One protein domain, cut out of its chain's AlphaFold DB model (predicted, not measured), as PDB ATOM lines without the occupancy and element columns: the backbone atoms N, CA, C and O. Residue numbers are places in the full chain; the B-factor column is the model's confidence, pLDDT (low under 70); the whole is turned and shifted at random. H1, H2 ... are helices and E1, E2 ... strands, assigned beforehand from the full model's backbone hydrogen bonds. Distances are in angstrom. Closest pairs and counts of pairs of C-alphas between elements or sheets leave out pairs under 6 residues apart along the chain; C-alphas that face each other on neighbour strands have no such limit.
ATOM      1  N   GLU A   2     193.204 134.973 118.357       55.28
ATOM      2  CA  GLU A   2     194.278 133.973 118.374       55.28
ATOM      3  C   GLU A   2     193.666 132.606 118.055       55.28
ATOM      4  O   GLU A   2     192.588 132.288 118.570       55.28
ATOM      5  N   LYS A   3     194.324 131.818 117.200       61.62
ATOM      6  CA  LYS A   3     193.979 130.412 116.958       61.62
ATOM      7  C   LYS A   3     194.321 129.571 118.199       61.62
ATOM      8  O   LYS A   3     194.952 130.043 119.147       61.62
ATOM      9  N   LEU A   4     193.931 128.293 118.199       46.53
ATOM     10  CA  LEU A   4     194.230 127.352 119.296       46.53
ATOM     11  C   LEU A   4     195.736 127.212 119.586       46.53
ATOM     12  O   LEU A   4     196.125 126.962 120.727       46.53
ATOM     13  N   ASP A   5     196.577 127.404 118.573       48.44
ATOM     14  CA  ASP A   5     198.040 127.394 118.666       48.44
ATOM     15  C   ASP A   5     198.653 128.776 118.975       48.44
ATOM     16  O   ASP A   5     199.875 128.914 119.014       48.44
ATOM     17  N   LYS A   6     197.809 129.774 119.280       59.84
ATOM     18  CA  LYS A   6     198.153 131.172 119.595       59.84
ATOM     19  C   LYS A   6     198.686 131.992 118.421       59.84
ATOM     20  O   LYS A   6     199.206 133.088 118.637       59.84
ATOM     21  N   THR A   7     198.558 131.507 117.189       60.50
ATOM     22  CA  THR A   7     198.848 132.331 116.011       60.50
ATOM     23  C   THR A   7     197.757 133.398 115.822       60.50
ATOM     24  O   THR A   7     196.589 133.158 116.149       60.50
ATOM     25  N   PRO A   8     198.109 134.614 115.370       73.00
ATOM     26  CA  PRO A   8     197.131 135.671 115.145       73.00
ATOM     27  C   PRO A   8     196.216 135.335 113.960       73.00
ATOM     28  O   PRO A   8     196.678 134.868 112.933       73.00
ATOM     29  N   LEU A   9     194.926 135.634 114.111       81.69
ATOM     30  CA  LEU A   9     193.880 135.513 113.093       81.69
ATOM     31  C   LEU A   9     193.095 136.825 113.020       81.69
ATOM     32  O   LEU A   9     192.674 137.358 114.061       81.69
ATOM     33  N   THR A  10     192.843 137.337 111.820       88.12
ATOM     34  CA  THR A  10     192.014 138.523 111.592       88.12
ATOM     35  C   THR A  10     190.748 138.185 110.808       88.12
ATOM     36  O   THR A  10     190.558 137.086 110.297       88.12
ATOM     37  N   VAL A  11     189.833 139.154 110.743       91.94
ATOM     38  CA  VAL A  11     188.637 139.048 109.898       91.94
ATOM     39  C   VAL A  11     189.000 138.993 108.407       91.94
ATOM     40  O   VAL A  11     188.253 138.419 107.619       91.94
ATOM     41  N   PHE A  12     190.157 139.547 108.025       92.62
ATOM     42  CA  PHE A  12     190.622 139.571 106.642       92.62
ATOM     43  C   PHE A  12     191.061 138.188 106.163       92.62
ATOM     44  O   PHE A  12     190.702 137.832 105.047       92.62
ATOM     45  N   ASP A  13     191.739 137.389 106.999       94.12
ATOM     46  CA  ASP A  13     192.163 136.025 106.643       94.12
ATOM     47  C   ASP A  13     190.939 135.190 106.209       94.12
ATOM     48  O   ASP A  13     190.891 134.614 105.123       94.12
ATOM     49  N   LEU A  14     189.877 135.241 107.019       96.38
ATOM     50  CA  LEU A  14     188.620 134.541 106.755       96.38
ATOM     51  C   LEU A  14     187.887 135.097 105.523       96.38
ATOM     52  O   LEU A  14     187.391 134.329 104.700       96.38
ATOM     53  N   ALA A  15     187.801 136.425 105.385       97.50
ATOM     54  CA  ALA A  15     187.070 137.059 104.286       97.50
ATOM     55  C   ALA A  15     187.739 136.825 102.923       97.50
ATOM     56  O   ALA A  15     187.041 136.550 101.946       97.50
ATOM     57  N   ILE A  16     189.074 136.887 102.860       97.06
ATOM     58  CA  ILE A  16     189.854 136.593 101.650       97.06
ATOM     59  C   ILE A  16     189.643 135.136 101.243       97.06
ATOM     60  O   ILE A  16     189.325 134.874 100.083       97.06
ATOM     61  N   GLN A  17     189.745 134.193 102.188       97.62
ATOM     62  CA  GLN A  17     189.525 132.777 101.895       97.62
ATOM     63  C   GLN A  17     188.121 132.509 101.347       97.62
ATOM     64  O   GLN A  17     187.983 131.825 100.332       97.62
ATOM     65  N   VAL A  18     187.085 133.082 101.967       98.19
ATOM     66  CA  VAL A  18     185.705 132.950 101.479       98.19
ATOM     67  C   VAL A  18     185.558 133.543 100.076       98.19
ATOM     68  O   VAL A  18     184.967 132.899  99.211       98.19
ATOM     69  N   ALA A  19     186.091 134.742  99.829       98.06
ATOM     70  CA  ALA A  19     185.971 135.404  98.532       98.06
ATOM     71  C   ALA A  19     186.684 134.623  97.415       98.06
ATOM     72  O   ALA A  19     186.096 134.392  96.362       98.06
ATOM     73  N   VAL A  20     187.917 134.164  97.653       96.94
ATOM     74  CA  VAL A  20     188.674 133.367  96.675       96.94
ATOM     75  C   VAL A  20     187.965 132.045  96.394       96.94
ATOM     76  O   VAL A  20     187.776 131.698  95.231       96.94
ATOM     77  N   ALA A  21     187.519 131.332  97.431       96.31
ATOM     78  CA  ALA A  21     186.823 130.058  97.265       96.31
ATOM     79  C   ALA A  21     185.454 130.208  96.578       96.31
ATOM     80  O   ALA A  21     185.045 129.321  95.838       96.31
ATOM     81  N   ALA A  22     184.756 131.332  96.768       97.19
ATOM     82  CA  ALA A  22     183.503 131.627  96.070       97.19
ATOM     83  C   ALA A  22     183.700 132.008  94.590       97.19
ATOM     84  O   ALA A  22     182.755 131.927  93.806       97.19
ATOM     85  N   ALA A  23     184.901 132.442  94.201       96.62
ATOM     86  CA  ALA A  23     185.203 132.921  92.853       96.62
ATOM     87  C   ALA A  23     185.569 131.806  91.855       96.62
ATOM     88  O   ALA A  23     185.832 132.095  90.687       96.62
ATOM     89  N   THR A  24     185.615 130.544  92.291       94.06
ATOM     90  CA  THR A  24     186.098 129.422  91.482       94.06
ATOM     91  C   THR A  24     185.322 128.134  91.753       94.06
ATOM     92  O   THR A  24     184.923 127.861  92.880       94.06
ATOM     93  N   ASP A  25     185.164 127.307  90.716       92.25
ATOM     94  CA  ASP A  25     184.667 125.928  90.843       92.25
ATOM     95  C   ASP A  25     185.803 124.920  91.129       92.25
ATOM     96  O   ASP A  25     185.550 123.755  91.440       92.25
ATOM     97  N   ILE A  26     187.065 125.344  90.996       92.62
ATOM     98  CA  ILE A  26     188.241 124.525  91.318       92.62
ATOM     99  C   ILE A  26     188.381 124.448  92.847       92.62
ATOM    100  O   ILE A  26     188.388 125.501  93.488       92.62
ATOM    101  N   PRO A  27     188.556 123.249  93.439       92.12
ATOM    102  CA  PRO A  27     188.757 123.100  94.876       92.12
ATOM    103  C   PRO A  27     189.899 123.972  95.397       92.12
ATOM    104  O   PRO A  27     190.955 124.050  94.771       92.12
ATOM    105  N   VAL A  28     189.708 124.586  96.561       93.50
ATOM    106  CA  VAL A  28     190.734 125.393  97.231       93.50
ATOM    107  C   VAL A  28     191.189 124.657  98.483       93.50
ATOM    108  O   VAL A  28     190.364 124.222  99.275       93.50
ATOM    109  N   LEU A  29     192.495 124.510  98.651       94.00
ATOM    110  CA  LEU A  29     193.164 124.097  99.876       94.00
ATOM    111  C   LEU A  29     193.652 125.356 100.587       94.00
ATOM    112  O   LEU A  29     194.435 126.104 100.008       94.00
ATOM    113  N   ALA A  30     193.211 125.600 101.816       93.81
ATOM    114  CA  ALA A  30     193.519 126.844 102.512       93.81
ATOM    115  C   ALA A  30     193.803 126.658 104.007       93.81
ATOM    116  O   ALA A  30     193.518 125.607 104.602       93.81
ATOM    117  N   GLU A  31     194.409 127.688 104.596       90.88
ATOM    118  CA  GLU A  31     194.838 127.698 105.991       90.88
ATOM    119  C   GLU A  31     193.661 127.663 106.976       90.88
ATOM    120  O   GLU A  31     193.680 126.860 107.914       90.88
ATOM    121  N   GLU A  32     192.644 128.506 106.772       92.75
ATOM    122  CA  GLU A  32     191.616 128.767 107.780       92.75
ATOM    123  C   GLU A  32     190.452 127.777 107.743       92.75
ATOM    124  O   GLU A  32     190.145 127.171 106.717       92.75
ATOM    125  N   SER A  33     189.758 127.654 108.878       93.44
ATOM    126  CA  SER A  33     188.529 126.868 109.038       93.44
ATOM    127  C   SER A  33     187.384 127.730 109.576       93.44
ATOM    128  O   SER A  33     187.576 128.857 110.042       93.44
ATOM    129  N   ALA A  34     186.162 127.189 109.572       93.69
ATOM    130  CA  ALA A  34     185.010 127.894 110.125       93.69
ATOM    131  C   ALA A  34     184.983 127.936 111.669       93.69
ATOM    132  O   ALA A  34     184.064 128.521 112.246       93.69
ATOM    133  N   ASP A  35     185.956 127.338 112.365       92.06
ATOM    134  CA  ASP A  35     185.911 127.163 113.824       92.06
ATOM    135  C   ASP A  35     185.761 128.493 114.577       92.06
ATOM    136  O   ASP A  35     185.009 128.578 115.548       92.06
ATOM    137  N   ALA A  36     186.399 129.562 114.091       87.12
ATOM    138  CA  ALA A  36     186.320 130.888 114.704       87.12
ATOM    139  C   ALA A  36     184.936 131.559 114.567       87.12
ATOM    140  O   ALA A  36     184.587 132.415 115.383       87.12
ATOM    141  N   VAL A  37     184.149 131.197 113.545       91.56
ATOM    142  CA  VAL A  37     182.883 131.876 113.205       91.56
ATOM    143  C   VAL A  37     181.636 131.131 113.676       91.56
ATOM    144  O   VAL A  37     180.600 131.769 113.863       91.56
ATOM    145  N   ARG A  38     181.716 129.813 113.921       89.94
ATOM    146  CA  ARG A  38     180.551 128.967 114.264       89.94
ATOM    147  C   ARG A  38     179.767 129.453 115.479       89.94
ATOM    148  O   ARG A  38     178.544 129.531 115.423       89.94
ATOM    149  N   ASP A  39     180.476 129.836 116.536       89.06
ATOM    150  CA  ASP A  39     179.869 130.331 117.776       89.06
ATOM    151  C   ASP A  39     179.916 131.867 117.880       89.06
ATOM    152  O   ASP A  39     179.664 132.445 118.939       89.06
ATOM    153  N   ASN A  40     180.223 132.560 116.774       92.19
ATOM    154  CA  ASN A  40     180.367 134.012 116.730       92.19
ATOM    155  C   ASN A  40     179.623 134.630 115.537       92.19
ATOM    156  O   ASN A  40     180.213 135.069 114.550       92.19
ATOM    157  N   ALA A  41     178.300 134.744 115.668       92.88
ATOM    158  CA  ALA A  41     177.421 135.293 114.632       92.88
ATOM    159  C   ALA A  41     177.705 136.763 114.253       92.88
ATOM    160  O   ALA A  41     177.255 137.223 113.206       92.88
ATOM    161  N   ASN A  42     178.389 137.538 115.106       93.62
ATOM    162  CA  ASN A  42     178.832 138.888 114.737       93.62
ATOM    163  C   ASN A  42     180.019 138.814 113.774       93.62
ATOM    164  O   ASN A  42     179.989 139.467 112.736       93.62
ATOM    165  N   LEU A  43     181.015 137.985 114.098       93.38
ATOM    166  CA  LEU A  43     182.178 137.771 113.242       93.38
ATOM    167  C   LEU A  43     181.775 137.151 111.902       93.38
ATOM    168  O   LEU A  43     182.234 137.622 110.871       93.38
ATOM    169  N   LEU A  44     180.880 136.155 111.893       96.12
ATOM    170  CA  LEU A  44     180.391 135.551 110.648       96.12
ATOM    171  C   LEU A  44     179.761 136.595 109.715       96.12
ATOM    172  O   LEU A  44     180.058 136.619 108.522       96.12
ATOM    173  N   ARG A  45     178.937 137.496 110.265       96.56
ATOM    174  CA  ARG A  45     178.348 138.610 109.508       96.56
ATOM    175  C   ARG A  45     179.402 139.556 108.949       96.56
ATOM    176  O   ARG A  45     179.276 139.985 107.808       96.56
ATOM    177  N   GLU A  46     180.426 139.875 109.733       96.81
ATOM    178  CA  GLU A  46     181.516 140.759 109.313       96.81
ATOM    179  C   GLU A  46     182.362 140.130 108.195       96.81
ATOM    180  O   GLU A  46     182.564 140.755 107.157       96.81
ATOM    181  N   VAL A  47     182.761 138.863 108.359       97.19
ATOM    182  CA  VAL A  47     183.475 138.071 107.343       97.19
ATOM    183  C   VAL A  47     182.670 138.002 106.047       97.19
ATOM    184  O   VAL A  47     183.198 138.284 104.976       97.19
ATOM    185  N   THR A  48     181.378 137.675 106.140       97.56
ATOM    186  CA  THR A  48     180.492 137.539 104.971       97.56
ATOM    187  C   THR A  48     180.313 138.874 104.249       97.56
ATOM    188  O   THR A  48     180.354 138.922 103.022       97.56
ATOM    189  N   ALA A  49     180.157 139.975 104.992       97.56
ATOM    190  CA  ALA A  49     180.028 141.309 104.411       97.56
ATOM    191  C   ALA A  49     181.310 141.751 103.687       97.56
ATOM    192  O   ALA A  49     181.228 142.273 102.576       97.56
ATOM    193  N   LEU A  50     182.484 141.510 104.282       97.69
ATOM    194  CA  LEU A  50     183.773 141.814 103.656       97.69
ATOM    195  C   LEU A  50     184.021 140.949 102.416       97.69
ATOM    196  O   LEU A  50     184.407 141.476 101.376       97.69
ATOM    197  N   ALA A  51     183.736 139.646 102.480       97.94
ATOM    198  CA  ALA A  51     183.852 138.762 101.322       97.94
ATOM    199  C   ALA A  51     182.920 139.195 100.177       97.94
ATOM    200  O   ALA A  51     183.333 139.240  99.020       97.94
ATOM    201  N   ALA A  52     181.679 139.584 100.491       97.81
ATOM    202  CA  ALA A  52     180.737 140.111  99.506       97.81
ATOM    203  C   ALA A  52     181.215 141.428  98.874       97.81
ATOM    204  O   ALA A  52     180.974 141.649  97.688       97.81
ATOM    205  N   GLN A  53     181.905 142.285  99.634       97.75
ATOM    206  CA  GLN A  53     182.525 143.493  99.093       97.75
ATOM    207  C   GLN A  53     183.640 143.147  98.095       97.75
ATOM    208  O   GLN A  53     183.599 143.638  96.971       97.75
ATOM    209  N   ILE A  54     184.562 142.249  98.462       96.56
ATOM    210  CA  ILE A  54     185.651 141.795  97.575       96.56
ATOM    211  C   ILE A  54     185.082 141.214  96.272       96.56
ATOM    212  O   ILE A  54     185.519 141.581  95.184       96.56
ATOM    213  N   LEU A  55     184.074 140.339  96.369       97.38
ATOM    214  CA  LEU A  55     183.407 139.747  95.204       97.38
ATOM    215  C   LEU A  55     182.730 140.813  94.334       97.38
ATOM    216  O   LEU A  55     182.836 140.768  93.110       97.38
ATOM    217  N   SER A  56     182.080 141.802  94.950       97.31
ATOM    218  CA  SER A  56     181.455 142.912  94.229       97.31
ATOM    219  C   SER A  56     182.474 143.750  93.455       97.31
ATOM    220  O   SER A  56     182.175 144.150  92.330       97.31
ATOM    221  N   ASP A  57     183.658 144.003  94.019       94.06
ATOM    222  CA  ASP A  57     184.712 144.800  93.374       94.06
ATOM    223  C   ASP A  57     185.212 144.147  92.070       94.06
ATOM    224  O   ASP A  57     185.613 144.841  91.135       94.06
ATOM    225  N   VAL A  58     185.095 142.818  91.956       93.00
ATOM    226  CA  VAL A  58     185.415 142.042  90.743       93.00
ATOM    227  C   VAL A  58     184.176 141.581  89.955       93.00
ATOM    228  O   VAL A  58     184.280 140.730  89.075       93.00
ATOM    229  N   ASN A  59     183.003 142.173  90.212       96.56
ATOM    230  CA  ASN A  59     181.721 141.877  89.551       96.56
ATOM    231  C   ASN A  59     181.230 140.419  89.687       96.56
ATOM    232  O   ASN A  59     180.585 139.885  88.779       96.56
ATOM    233  N   LEU A  60     181.498 139.780  90.824       96.50
ATOM    234  CA  LEU A  60     181.009 138.446  91.175       96.50
ATOM    235  C   LEU A  60     179.816 138.510  92.149       96.50
ATOM    236  O   LEU A  60     179.650 139.497  92.872       96.50
ATOM    237  N   PRO A  61     178.936 137.485  92.160       95.56
ATOM    238  CA  PRO A  61     177.785 137.457  93.057       95.56
ATOM    239  C   PRO A  61     178.217 137.386  94.531       95.56
ATOM    240  O   PRO A  61     179.248 136.790  94.838       95.56
ATOM    241  N   PRO A  62     177.424 137.951  95.460       95.44
ATOM    242  CA  PRO A  62     177.731 137.888  96.882       95.44
ATOM    243  C   PRO A  62     177.540 136.470  97.432       95.44
ATOM    244  O   PRO A  62     176.774 135.668  96.898       95.44
ATOM    245  N   VAL A  63     178.189 136.205  98.562       96.25
ATOM    246  CA  VAL A  63     178.132 134.932  99.288       96.25
ATOM    247  C   VAL A  63     177.179 135.026 100.486       96.25
ATOM    248  O   VAL A  63     177.060 136.083 101.110       96.25
ATOM    249  N   SER A  64     176.469 133.939 100.798       97.50
ATOM    250  CA  SER A  64     175.631 133.854 102.003       97.50
ATOM    251  C   SER A  64     176.455 133.458 103.237       97.50
ATOM    252  O   SER A  64     177.536 132.891 103.103       97.50
ATOM    253  N   GLU A  65     175.945 133.701 104.450       97.50
ATOM    254  CA  GLU A  65     176.613 133.247 105.688       97.50
ATOM    255  C   GLU A  65     176.753 131.712 105.742       97.50
ATOM    256  O   GLU A  65     177.754 131.192 106.233       97.50
ATOM    257  N   GLU A  66     175.770 130.980 105.206       96.62
ATOM    258  CA  GLU A  66     175.804 129.514 105.121       96.62
ATOM    259  C   GLU A  66     176.896 129.039 104.153       96.62
ATOM    260  O   GLU A  66     177.678 128.143 104.481       96.62
ATOM    261  N   ASP A  67     176.999 129.679 102.985       97.19
ATOM    262  CA  ASP A  67     178.054 129.385 102.017       97.19
ATOM    263  C   ASP A  67     179.437 129.769 102.556       97.19
ATOM    264  O   ASP A  67     180.387 129.019 102.347       97.19
ATOM    265  N   ALA A  68     179.563 130.877 103.293       97.31
ATOM    266  CA  ALA A  68     180.827 131.298 103.895       97.31
ATOM    267  C   ALA A  68     181.378 130.240 104.867       97.31
ATOM    268  O   ALA A  68     182.552 129.879 104.785       97.31
ATOM    269  N   VAL A  69     180.527 129.683 105.737       97.44
ATOM    270  CA  VAL A  69     180.910 128.571 106.628       97.44
ATOM    271  C   VAL A  69     181.340 127.347 105.818       97.44
ATOM    272  O   VAL A  69     182.384 126.764 106.108       97.44
ATOM    273  N   ARG A  70     180.570 126.974 104.784       96.62
ATOM    274  CA  ARG A  70     180.889 125.818 103.934       96.62
ATOM    275  C   ARG A  70     182.244 125.978 103.239       96.62
ATOM    276  O   ARG A  70     183.043 125.053 103.275       96.62
ATOM    277  N   LEU A  71     182.507 127.139 102.640       96.31
ATOM    278  CA  LEU A  71     183.741 127.417 101.897       96.31
ATOM    279  C   LEU A  71     184.979 127.428 102.805       96.31
ATOM    280  O   LEU A  71     186.029 126.923 102.410       96.31
ATOM    281  N   LEU A  72     184.857 127.942 104.035       96.00
ATOM    282  CA  LEU A  72     185.926 127.854 105.035       96.00
ATOM    283  C   LEU A  72     186.243 126.395 105.391       96.00
ATOM    284  O   LEU A  72     187.405 125.998 105.398       96.00
ATOM    285  N   ASP A  73     185.219 125.578 105.647       94.50
ATOM    286  CA  ASP A  73     185.414 124.160 105.964       94.50
ATOM    287  C   ASP A  73     185.989 123.362 104.796       94.50
ATOM    288  O   ASP A  73     186.853 122.513 105.002       94.50
ATOM    289  N   ASP A  74     185.493 123.599 103.581       91.81
ATOM    290  CA  ASP A  74     185.965 122.914 102.381       91.81
ATOM    291  C   ASP A  74     187.455 123.217 102.143       91.81
ATOM    292  O   ASP A  74     188.214 122.291 101.853       91.81
ATOM    293  N   GLY A  75     187.883 124.464 102.387       89.06
ATOM    294  CA  GLY A  75     189.288 124.882 102.360       89.06
ATOM    295  C   GLY A  75     190.178 124.185 103.392       89.06
ATOM    296  O   GLY A  75     191.330 123.844 103.108       89.06
ATOM    297  N   ALA A  76     189.636 123.929 104.583       87.25
ATOM    298  CA  ALA A  76     190.352 123.282 105.680       87.25
ATOM    299  C   ALA A  76     190.496 121.755 105.520       87.25
ATOM    300  O   ALA A  76     191.293 121.132 106.231       87.25
ATOM    301  N   ARG A  77     189.736 121.122 104.617       82.62
ATOM    302  CA  ARG A  77     189.813 119.668 104.393       82.62
ATOM    303  C   ARG A  77     191.143 119.273 103.755       82.62
ATOM    304  O   ARG A  77     191.788 120.051 103.059       82.62
ATOM    305  N   GLU A  78     191.550 118.023 103.974       67.44
ATOM    306  CA  GLU A  78     192.588 117.404 103.148       67.44
ATOM    307  C   GLU A  78     192.040 117.213 101.733       67.44
ATOM    308  O   GLU A  78     191.367 116.232 101.422       67.44
TER     309      GLU A  78
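What this domain is: This is residues 2 to 78 of the 549 residues of an uncharacterized protein of Pycnococcus provasolii (UniProt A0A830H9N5). The longest helix, H3, crosses H1, and H4 packs crosswise on both. H2 adjoins the start of H3, strand E1 the end of H4. The 77 printed residues, mostly helix, with H1, E1, H2, H3 and H4 in order, are compact: radius of gyration of the C-alphas 11.6 A, spans 36 by 28 by 19 A.

Where its parts are: H3, residues 41 to 57, is 24.4 A long. H1, residues 11 to 22, begins at C-alpha (188.637, 139.048, 109.898). Strand E1, residues 28 to 30, pairs with no named strand; H2 is 35 to 38. H4, residues 65 to 76, ends at C-alpha (190.352, 123.282, 105.680).

How they stand to each other: H3 touches H1 at a steep tilt of 54 degrees, closest at C-alphas Ala 51 and Ala 15, 4.7 A. H4 touches H1, about perpendicular at 89 degrees, closest at C-alphas Ala 68 and Val 18, 5.7 A. H1, H3 and H4 have every O i to N i+4 pair within hydrogen-bond range.

The domain as a whole: The printed part has no cut; pLDDT is under 70 in residues 2 to 7 and 78.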